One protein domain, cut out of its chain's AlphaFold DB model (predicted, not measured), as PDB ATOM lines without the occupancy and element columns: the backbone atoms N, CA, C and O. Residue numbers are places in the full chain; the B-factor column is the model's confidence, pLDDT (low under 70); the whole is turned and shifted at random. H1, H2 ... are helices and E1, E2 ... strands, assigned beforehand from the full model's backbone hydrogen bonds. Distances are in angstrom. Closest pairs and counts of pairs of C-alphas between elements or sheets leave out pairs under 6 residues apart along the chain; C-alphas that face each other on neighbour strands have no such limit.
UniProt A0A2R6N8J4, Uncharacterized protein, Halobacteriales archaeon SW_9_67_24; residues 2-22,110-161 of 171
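This is residues 2 to 22 and 110 to 161 of the 171 residues of an uncharacterized protein of Halobacteriales archaeon SW_9_67_24 (UniProt A0A2R6N8J4). A long, narrow, twisted sheet of three strands, E1, E4 and E5, has one helix, H1, over part of one face. A separate small hairpin, E2 and E3, splays away from the end of the sheet where E4 begins, making a V with it; residues 116 to 121 of this hairpin stick out, as do residues 141 to 146 at the tip of the hairpin E4 and E5. The 73 printed residues have one named helix and five named strands, along the chain E1, H1, E2, E3, E4, E5; the larger sheet has the order E1, E4, E5, and both sheets are antiparallel. The class is mixed, helices and strands; the whole is loose, with a radius of gyration of the C-alphas of 15.4 A, and elongated, spanning 48 by 31 by 25 A.

In the larger sheet, E4, residues 129 to 140, is the inner strand, and E1, residues 4 to 11, and E5, residues 147 to 156, are the edge strands. E1 and E4 are antiparallel at 164 degrees, with N 6 and O 134 within hydrogen-bond range at 3.0 A. E4 and E5, a hairpin, are antiparallel at 166 degrees, with N 135 and O 152 at 3.0 A and N 150 and O 137 at 2.8 A. H1, residues 12 to 22, is on one face of this sheet, in two layers, a helix layer over a strand layer, at a height over the sheet of 10.4 A. It lies over E4 and, only just, over E5, on which 3 of its 11 C-alphas fall. H1 runs along the strands, at 3 degrees to E4 on the local plane; its line rises 38 degrees out of that plane, only just short of standing up from the sheet. The closest C-alphas of H1 and E4 are those of Arg 12 and Asp 129, 6.0 A apart. In H1 every O i to N i+4 pair is within hydrogen-bond range. E2, residues 113 to 117, and E3, residues 120 to 124, form an antiparallel hairpin at 160 degrees, with N 115 and O 122 at 2.8 A. E3 and E4 are apart, though their link is tight.

E4 is 35.5 A long, from C-alpha 129 at (0.504, 81.157, 48.788) to C-alpha 140 at (16.451, 112.536, 53.378). E5 measures 29.1 A and ends at C-alpha 156, (6.771, 85.195, 54.700). E1 measures 21.5 A, H1 15.1 A, E3 13.2 A and E2 12.9 A.

The C-alphas farthest apart, those of Leu 143 and Asp 161, are 48.2 A apart. Residues 23 to 109 are not printed, and C-alphas 22 and 110 are 21.3 A apart across the cut. Of the links that are printed whole, none is long. The mean pLDDT of the printed part is 76.2, and residues 2 to 3, 110 to 111, 138 to 148 and 159 to 161 are under 70.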
ATOM      1  N   ALA A   2       8.415 109.957  53.905       55.91
ATOM      2  CA  ALA A   2       7.310 109.206  53.334       55.91
ATOM      3  C   ALA A   2       7.777 107.756  53.354       55.91
ATOM      4  O   ALA A   2       8.739 107.419  52.675       55.91
ATOM      5  N   GLU A   3       7.146 106.971  54.209       65.75
ATOM      6  CA  GLU A   3       7.314 105.530  54.318       65.75
ATOM      7  C   GLU A   3       6.125 104.908  53.581       65.75
ATOM      8  O   GLU A   3       4.967 105.240  53.854       65.75
ATOM      9  N   LEU A   4       6.404 104.099  52.559       75.19
ATOM     10  CA  LEU A   4       5.378 103.310  51.885       75.19
ATOM     11  C   LEU A   4       5.542 101.868  52.343       75.19
ATOM     12  O   LEU A   4       6.516 101.218  51.979       75.19
ATOM     13  N   GLU A   5       4.570 101.375  53.099       80.06
ATOM     14  CA  GLU A   5       4.496  99.975  53.506       80.06
ATOM     15  C   GLU A   5       3.256  99.344  52.876       80.06
ATOM     16  O   GLU A   5       2.144  99.868  52.980       80.06
ATOM     17  N   THR A   6       3.439  98.240  52.157       80.56
ATOM     18  CA  THR A   6       2.342  97.466  51.572       80.56
ATOM     19  C   THR A   6       2.576  95.992  51.846       80.56
ATOM     20  O   THR A   6       3.641  95.458  51.546       80.56
ATOM     21  N   GLU A   7       1.562  95.350  52.414       84.50
ATOM     22  CA  GLU A   7       1.545  93.934  52.766       84.50
ATOM     23  C   GLU A   7       0.294  93.309  52.149       84.50
ATOM     24  O   GLU A   7      -0.809  93.855  52.278       84.50
ATOM     25  N   GLN A   8       0.472  92.223  51.398       82.88
ATOM     26  CA  GLN A   8      -0.630  91.517  50.756       82.88
ATOM     27  C   GLN A   8      -0.320  90.027  50.593       82.88
ATOM     28  O   GLN A   8       0.755  89.646  50.131       82.88
ATOM     29  N   GLU A   9      -1.308  89.192  50.911       84.50
ATOM     30  CA  GLU A   9      -1.305  87.773  50.556       84.50
ATOM     31  C   GLU A   9      -1.472  87.632  49.038       84.50
ATOM     32  O   GLU A   9      -2.470  88.075  48.462       84.50
ATOM     33  N   MET A  10      -0.475  87.041  48.380       83.81
ATOM     34  CA  MET A  10      -0.449  86.842  46.933       83.81
ATOM     35  C   MET A  10       0.013  85.424  46.597       83.81
ATOM     36  O   MET A  10       0.770  84.793  47.335       83.81
ATOM     37  N   SER A  11      -0.403  84.929  45.429       84.94
ATOM     38  CA  SER A  11       0.156  83.688  44.897       84.94
ATOM     39  C   SER A  11       1.620  83.901  44.497       84.94
ATOM     40  O   SER A  11       1.999  84.981  44.029       84.94
ATOM     41  N   ARG A  12       2.456  82.861  44.578       80.62
ATOM     42  CA  ARG A  12       3.851  82.924  44.090       80.62
ATOM     43  C   ARG A  12       3.969  83.397  42.632       80.62
ATOM     44  O   ARG A  12       4.951  84.037  42.262       80.62
ATOM     45  N   SER A  13       2.967  83.094  41.803       82.88
ATOM     46  CA  SER A  13       2.913  83.492  40.391       82.88
ATOM     47  C   SER A  13       2.605  84.981  40.224       82.88
ATOM     48  O   SER A  13       3.187  85.629  39.352       82.88
ATOM     49  N   ASP A  14       1.730  85.535  41.068       86.44
ATOM     50  CA  ASP A  14       1.466  86.977  41.132       86.44
ATOM     51  C   ASP A  14       2.717  87.735  41.578       86.44
ATOM     52  O   ASP A  14       3.134  88.678  40.905       86.44
ATOM     53  N   VAL A  15       3.386  87.265  42.639       85.94
ATOM     54  CA  VAL A  15       4.644  87.860  43.118       85.94
ATOM     55  C   VAL A  15       5.722  87.821  42.028       85.94
ATOM     56  O   VAL A  15       6.384  88.826  41.772       85.94
ATOM     57  N   ALA A  16       5.880  86.694  41.327       86.25
ATOM     58  CA  ALA A  16       6.841  86.576  40.228       86.25
ATOM     59  C   ALA A  16       6.524  87.527  39.063       86.25
ATOM     60  O   ALA A  16       7.432  88.128  38.486       86.25
ATOM     61  N   THR A  17       5.240  87.681  38.730       89.31
ATOM     62  CA  THR A  17       4.788  88.635  37.710       89.31
ATOM     63  C   THR A  17       5.145  90.059  38.123       89.31
ATOM     64  O   THR A  17       5.779  90.775  37.349       89.31
ATOM     65  N   TYR A  18       4.847  90.430  39.370       86.75
ATOM     66  CA  TYR A  18       5.166  91.743  39.922       86.75
ATOM     67  C   TYR A  18       6.671  92.046  39.891       86.75
ATOM     68  O   TYR A  18       7.079  93.104  39.411       86.75
ATOM     69  N   LEU A  19       7.513  91.114  40.356       88.00
ATOM     70  CA  LEU A  19       8.971  91.287  40.364       88.00
ATOM     71  C   LEU A  19       9.551  91.386  38.951       88.00
ATOM     72  O   LEU A  19      10.491  92.146  38.732       88.00
ATOM     73  N   ARG A  20       8.985  90.660  37.979       87.25
ATOM     74  CA  ARG A  20       9.398  90.763  36.577       87.25
ATOM     75  C   ARG A  20       9.045  92.123  35.988       87.25
ATOM     76  O   ARG A  20       9.913  92.771  35.421       87.25
ATOM     77  N   GLU A  21       7.814  92.585  36.189       88.12
ATOM     78  CA  GLU A  21       7.412  93.930  35.769       88.12
ATOM     79  C   GLU A  21       8.246  95.017  36.461       88.12
ATOM     80  O   GLU A  21       8.540  96.053  35.865       88.12
ATOM     81  N   PHE A  22       8.623  94.811  37.726       86.69
ATOM     82  CA  PHE A  22       9.521  95.704  38.450       86.69
ATOM     83  C   PHE A  22      10.932  95.703  37.848       86.69
ATOM     84  O   PHE A  22      11.486  96.775  37.611       86.69
ATOM     85  N   GLY A 110       5.932  74.872  45.447       57.97
ATOM     86  CA  GLY A 110       6.584  75.436  44.281       57.97
ATOM     87  C   GLY A 110       7.816  74.669  43.803       57.97
ATOM     88  O   GLY A 110       8.274  73.716  44.426       57.97
ATOM     89  N   GLU A 111       8.356  75.085  42.656       66.38
ATOM     90  CA  GLU A 111       9.726  74.719  42.295       66.38
ATOM     91  C   GLU A 111      10.677  75.437  43.263       66.38
ATOM     92  O   GLU A 111      10.435  76.593  43.622       66.38
ATOM     93  N   ARG A 112      11.758  74.769  43.680       72.00
ATOM     94  CA  ARG A 112      12.772  75.369  44.559       72.00
ATOM     95  C   ARG A 112      13.368  76.597  43.874       72.00
ATOM     96  O   ARG A 112      13.845  76.513  42.744       72.00
ATOM     97  N   VAL A 113      13.394  77.720  44.577       74.75
ATOM     98  CA  VAL A 113      13.945  78.980  44.085       74.75
ATOM     99  C   VAL A 113      15.324  79.180  44.699       74.75
ATOM    100  O   VAL A 113      15.475  79.186  45.917       74.75
ATOM    101  N   THR A 114      16.343  79.339  43.855       78.44
ATOM    102  CA  THR A 114      17.706  79.669  44.298       78.44
ATOM    103  C   THR A 114      17.951  81.160  44.124       78.44
ATOM    104  O   THR A 114      17.950  81.666  43.004       78.44
ATOM    105  N   PHE A 115      18.178  81.857  45.228       75.62
ATOM    106  CA  PHE A 115      18.605  83.248  45.256       75.62
ATOM    107  C   PHE A 115      20.121  83.291  45.167       75.62
ATOM    108  O   PHE A 115      20.790  82.548  45.876       75.62
ATOM    109  N   MET A 116      20.657  84.154  44.309       78.00
ATOM    110  CA  MET A 116      22.092  84.422  44.221       78.00
ATOM    111  C   MET A 116      22.317  85.898  44.537       78.00
ATOM    112  O   MET A 116      21.802  86.764  43.832       78.00
ATOM    113  N   VAL A 117      23.069  86.185  45.596       75.62
ATOM    114  CA  VAL A 117      23.411  87.543  46.029       75.62
ATOM    115  C   VAL A 117      24.926  87.642  46.108       75.62
ATOM    116  O   VAL A 117      25.560  87.086  46.998       75.62
ATOM    117  N   GLY A 118      25.528  88.332  45.137       81.19
ATOM    118  CA  GLY A 118      26.982  88.406  45.025       81.19
ATOM    119  C   GLY A 118      27.601  87.018  44.838       81.19
ATOM    120  O   GLY A 118      27.485  86.424  43.770       81.19
ATOM    121  N   ASN A 119      28.280  86.528  45.873       82.94
ATOM    122  CA  ASN A 119      28.901  85.203  45.934       82.94
ATOM    123  C   ASN A 119      28.136  84.207  46.821       82.94
ATOM    124  O   ASN A 119      28.591  83.075  46.966       82.94
ATOM    125  N   GLU A 120      27.026  84.623  47.422       75.38
ATOM    126  CA  GLU A 120      26.185  83.794  48.280       75.38
ATOM    127  C   GLU A 120      25.009  83.252  47.468       75.38
ATOM    128  O   GLU A 120      24.431  83.955  46.633       75.38
ATOM    129  N   SER A 121      24.642  81.993  47.702       76.38
ATOM    130  CA  SER A 121      23.445  81.398  47.116       76.38
ATOM    131  C   SER A 121      22.608  80.711  48.183       76.38
ATOM    132  O   SER A 121      23.144  79.924  48.957       76.38
ATOM    133  N   ALA A 122      21.304  80.972  48.197       76.69
ATOM    134  CA  ALA A 122      20.359  80.364  49.124       76.69
ATOM    135  C   ALA A 122      19.197  79.739  48.347       76.69
ATOM    136  O   ALA A 122      18.516  80.421  47.581       76.69
ATOM    137  N   THR A 123      18.955  78.445  48.549       77.06
ATOM    138  CA  THR A 123      17.841  77.731  47.913       77.06
ATOM    139  C   THR A 123      16.689  77.594  48.892       77.06
ATOM    140  O   THR A 123      16.815  76.901  49.900       77.06
ATOM    141  N   ILE A 124      15.553  78.203  48.568       76.69
ATOM    142  CA  ILE A 124      14.320  78.142  49.356       76.69
ATOM    143  C   ILE A 124      13.202  77.459  48.565       76.69
ATOM    144  O   ILE A 124      13.215  77.441  47.335       76.69
ATOM    145  N   ASN A 125      12.222  76.891  49.261       71.75
ATOM    146  CA  ASN A 125      11.034  76.311  48.643       71.75
ATOM    147  C   ASN A 125       9.773  76.986  49.198       71.75
ATOM    148  O   ASN A 125       9.200  76.475  50.160       71.75
ATOM    149  N   PRO A 126       9.375  78.150  48.658       74.75
ATOM    150  CA  PRO A 126       8.160  78.806  49.107       74.75
ATOM    151  C   PRO A 126       6.916  77.993  48.689       74.75
ATOM    152  O   PRO A 126       6.902  77.399  47.598       74.75
ATOM    153  N   PRO A 127       5.866  77.957  49.528       77.00
ATOM    154  CA  PRO A 127       4.587  77.342  49.191       77.00
ATOM    155  C   PRO A 127       3.854  78.122  48.089       77.00
ATOM    156  O   PRO A 127       4.360  79.101  47.530       77.00
ATOM    157  N   HIS A 128       2.668  77.645  47.704       75.25
ATOM    158  CA  HIS A 128       1.878  78.275  46.642       75.25
ATOM    159  C   HIS A 128       1.433  79.703  47.001       75.25
ATOM    160  O   HIS A 128       1.498  80.595  46.147       75.25
ATOM    161  N   ASP A 129       1.022  79.902  48.252       79.81
ATOM    162  CA  ASP A 129       0.504  81.157  48.788       79.81
ATOM    163  C   ASP A 129       1.478  81.710  49.823       79.81
ATOM    164  O   ASP A 129       1.970  80.990  50.690       79.81
ATOM    165  N   VAL A 130       1.797  82.992  49.690       83.50
ATOM    166  CA  VAL A 130       2.853  83.649  50.455       83.50
ATOM    167  C   VAL A 130       2.425  85.069  50.795       83.50
ATOM    168  O   VAL A 130       1.755  85.746  50.011       83.50
ATOM    169  N   GLU A 131       2.825  85.544  51.968       85.62
ATOM    170  CA  GLU A 131       2.638  86.941  52.336       85.62
ATOM    171  C   GLU A 131       3.809  87.748  51.777       85.62
ATOM    172  O   GLU A 131       4.969  87.532  52.145       85.62
ATOM    173  N   PHE A 132       3.509  88.650  50.843       85.75
ATOM    174  CA  PHE A 132       4.500  89.519  50.229       85.75
ATOM    175  C   PHE A 132       4.417  90.915  50.838       85.75
ATOM    176  O   PHE A 132       3.365  91.564  50.831       85.75
ATOM    177  N   ARG A 133       5.560  91.395  51.328       85.69
ATOM    178  CA  ARG A 133       5.717  92.737  51.881       85.69
ATOM    179  C   ARG A 133       6.735  93.522  51.070       85.69
ATOM    180  O   ARG A 133       7.843  93.053  50.808       85.69
ATOM    181  N   MET A 134       6.365  94.755  50.740       85.31
ATOM    182  CA  MET A 134       7.252  95.753  50.159       85.31
ATOM    183  C   MET A 134       7.270  96.990  51.050       85.31
ATOM    184  O   MET A 134       6.218  97.548  51.376       85.31
ATOM    185  N   ALA A 135       8.472  97.432  51.407       83.31
ATOM    186  CA  ALA A 135       8.689  98.671  52.137       83.31
ATOM    187  C   ALA A 135       9.609  99.597  51.336       83.31
ATOM    188  O   ALA A 135      10.629  99.161  50.803       83.31
ATOM    189  N   VAL A 136       9.245 100.877  51.246       82.56
ATOM    190  CA  VAL A 136      10.084 101.931  50.667       82.56
ATOM    191  C   VAL A 136      10.328 102.987  51.730       82.56
ATOM    192  O   VAL A 136       9.381 103.619  52.206       82.56
ATOM    193  N   ASP A 137      11.598 103.184  52.065       78.06
ATOM    194  CA  ASP A 137      12.048 104.220  52.983       78.06
ATOM    195  C   ASP A 137      12.871 105.276  52.238       78.06
ATOM    196  O   ASP A 137      13.690 104.970  51.369       78.06
ATOM    197  N   SER A 138      12.634 106.543  52.568       69.44
ATOM    198  CA  SER A 138      13.372 107.679  52.017       69.44
ATOM    199  C   SER A 138      14.091 108.421  53.136       69.44
ATOM    200  O   SER A 138      13.527 109.334  53.755       69.44
ATOM    201  N   ASP A 139      15.366 108.094  53.337       65.31
ATOM    202  CA  ASP A 139      16.242 108.836  54.235       65.31
ATOM    203  C   ASP A 139      16.718 110.107  53.519       65.31
ATOM    204  O   ASP A 139      17.679 110.137  52.742       65.31
ATOM    205  N   SER A 140      15.978 111.197  53.727       50.69
ATOM    206  CA  SER A 140      16.451 112.536  53.378       50.69
ATOM    207  C   SER A 140      17.408 113.017  54.462       50.69
ATOM    208  O   SER A 140      16.989 113.646  55.438       50.69
ATOM    209  N   ALA A 141      18.704 112.770  54.273       56.19
ATOM    210  CA  ALA A 141      19.737 113.398  55.080       56.19
ATOM    211  C   ALA A 141      19.655 114.926  54.891       56.19
ATOM    212  O   ALA A 141      20.059 115.464  53.864       56.19
ATOM    213  N   MET A 142      19.111 115.656  55.873       55.62
ATOM    214  CA  MET A 142      18.867 117.106  55.766       55.62
ATOM    215  C   MET A 142      20.132 117.969  55.571       55.62
ATOM    216  O   MET A 142      20.008 119.187  55.455       55.62
ATOM    217  N   LEU A 143      21.341 117.400  55.557       60.19
ATOM    218  CA  LEU A 143      22.587 118.174  55.587       60.19
ATOM    219  C   LEU A 143      23.744 117.596  54.756       60.19
ATOM    220  O   LEU A 143      24.785 118.243  54.689       60.19
ATOM    221  N   ASP A 144      23.585 116.446  54.094       52.31
ATOM    222  CA  ASP A 144      24.630 115.879  53.235       52.31
ATOM    223  C   ASP A 144      24.022 115.303  51.950       52.31
ATOM    224  O   ASP A 144      22.839 114.978  51.878       52.31
ATOM    225  N   SER A 145      24.808 115.303  50.889       56.62
ATOM    226  CA  SER A 145      24.333 115.387  49.508       56.62
ATOM    227  C   SER A 145      23.777 114.050  49.012       56.62
ATOM    228  O   SER A 145      24.496 113.276  48.388       56.62
ATOM    229  N   GLY A 146      22.495 113.790  49.255       57.38
ATOM    230  CA  GLY A 146      21.746 112.724  48.589       57.38
ATOM    231  C   GLY A 146      20.642 112.157  49.467       57.38
ATOM    232  O   GLY A 146      20.922 111.588  50.518       57.38
ATOM    233  N   ALA A 147      19.391 112.279  49.018       67.38
ATOM    234  CA  ALA A 147      18.329 111.433  49.544       67.38
ATOM    235  C   ALA A 147      18.658 109.982  49.167       67.38
ATOM    236  O   ALA A 147      18.943 109.701  48.000       67.38
ATOM    237  N   ARG A 148      18.683 109.083  50.152       69.38
ATOM    238  CA  ARG A 148      18.807 107.645  49.911       69.38
ATOM    239  C   ARG A 148      17.410 107.053  49.932       69.38
ATOM    240  O   ARG A 148      16.700 107.193  50.922       69.38
ATOM    241  N   GLU A 149      17.028 106.409  48.840       73.56
ATOM    242  CA  GLU A 149      15.792 105.637  48.755       73.56
ATOM    243  C   GLU A 149      16.162 104.158  48.880       73.56
ATOM    244  O   GLU A 149      16.974 103.649  48.106       73.56
ATOM    245  N   THR A 150      15.612 103.489  49.890       79.62
ATOM    246  CA  THR A 150      15.825 102.062  50.152       79.62
ATOM    247  C   THR A 150      14.517 101.330  49.903       79.62
ATOM    248  O   THR A 150      13.470 101.759  50.383       79.62
ATOM    249  N   VAL A 151      14.577 100.227  49.158       80.75
ATOM    250  CA  VAL A 151      13.432  99.338  48.925       80.75
ATOM    251  C   VAL A 151      13.764  97.968  49.499       80.75
ATOM    252  O   VAL A 151      14.809  97.406  49.172       80.75
ATOM    253  N   GLU A 152      12.876  97.435  50.332       84.12
ATOM    254  CA  GLU A 152      12.985  96.101  50.920       84.12
ATOM    255  C   GLU A 152      11.831  95.214  50.439       84.12
ATOM    256  O   GLU A 152      10.673  95.639  50.405       84.12
ATOM    257  N   PHE A 153      12.166  93.972  50.075       82.88
ATOM    258  CA  PHE A 153      11.213  92.931  49.706       82.88
ATOM    259  C   PHE A 153      11.330  91.783  50.701       82.88
ATOM    260  O   PHE A 153      12.414  91.218  50.865       82.88
ATOM    261  N   ALA A 154      10.217  91.419  51.328       84.06
ATOM    262  CA  ALA A 154      10.151  90.295  52.248       84.06
ATOM    263  C   ALA A 154       9.042  89.331  51.827       84.06
ATOM    264  O   ALA A 154       7.973  89.737  51.363       84.06
ATOM    265  N   LEU A 155       9.326  88.042  51.988       82.62
ATOM    266  CA  LEU A 155       8.392  86.961  51.724       82.62
ATOM    267  C   LEU A 155       8.270  86.118  52.989       82.62
ATOM    268  O   LEU A 155       9.285  85.644  53.501       82.62
ATOM    269  N   HIS A 156       7.048  85.949  53.484       83.12
ATOM    270  CA  HIS A 156       6.771  85.195  54.700       83.12
ATOM    271  C   HIS A 156       5.811  84.038  54.409       83.12
ATOM    272  O   HIS A 156       4.836  84.185  53.670       83.12
ATOM    273  N   TRP A 157       6.116  82.869  54.969       83.88
ATOM    274  CA  TRP A 157       5.272  81.683  54.896       83.88
ATOM    275  C   TRP A 157       5.519  80.773  56.096       83.88
ATOM    276  O   TRP A 157       6.581  80.818  56.721       83.88
ATOM    277  N   ASP A 158       4.524  79.948  56.413       77.50
ATOM    278  CA  ASP A 158       4.636  78.962  57.480       77.50
ATOM    279  C   ASP A 158       5.477  77.760  57.018       77.50
ATOM    280  O   ASP A 158       5.305  77.244  55.914       77.50
ATOM    281  N   THR A 159       6.428  77.328  57.850       65.62
ATOM    282  CA  THR A 159       7.348  76.232  57.509       65.62
ATOM    283  C   THR A 159       6.730  74.842  57.676       65.62
ATOM    284  O   THR A 159       7.302  73.891  57.153       65.62
ATOM    285  N   ASP A 160       5.609  74.711  58.393       64.25
ATOM    286  CA  ASP A 160       4.848  73.458  58.530       64.25
ATOM    287  C   ASP A 160       4.150  73.097  57.206       64.25
ATOM    288  O   ASP A 160       3.922  71.927  56.910       64.25
ATOM    289  N   ASP A 161       3.911  74.102  56.353       58.97
ATOM    290  CA  ASP A 161       3.429  73.940  54.977       58.97
ATOM    291  C   ASP A 161       4.552  73.537  53.997       58.97
ATOM    292  O   ASP A 161       4.354  73.514  52.788       58.97
TER     293      ASP A 161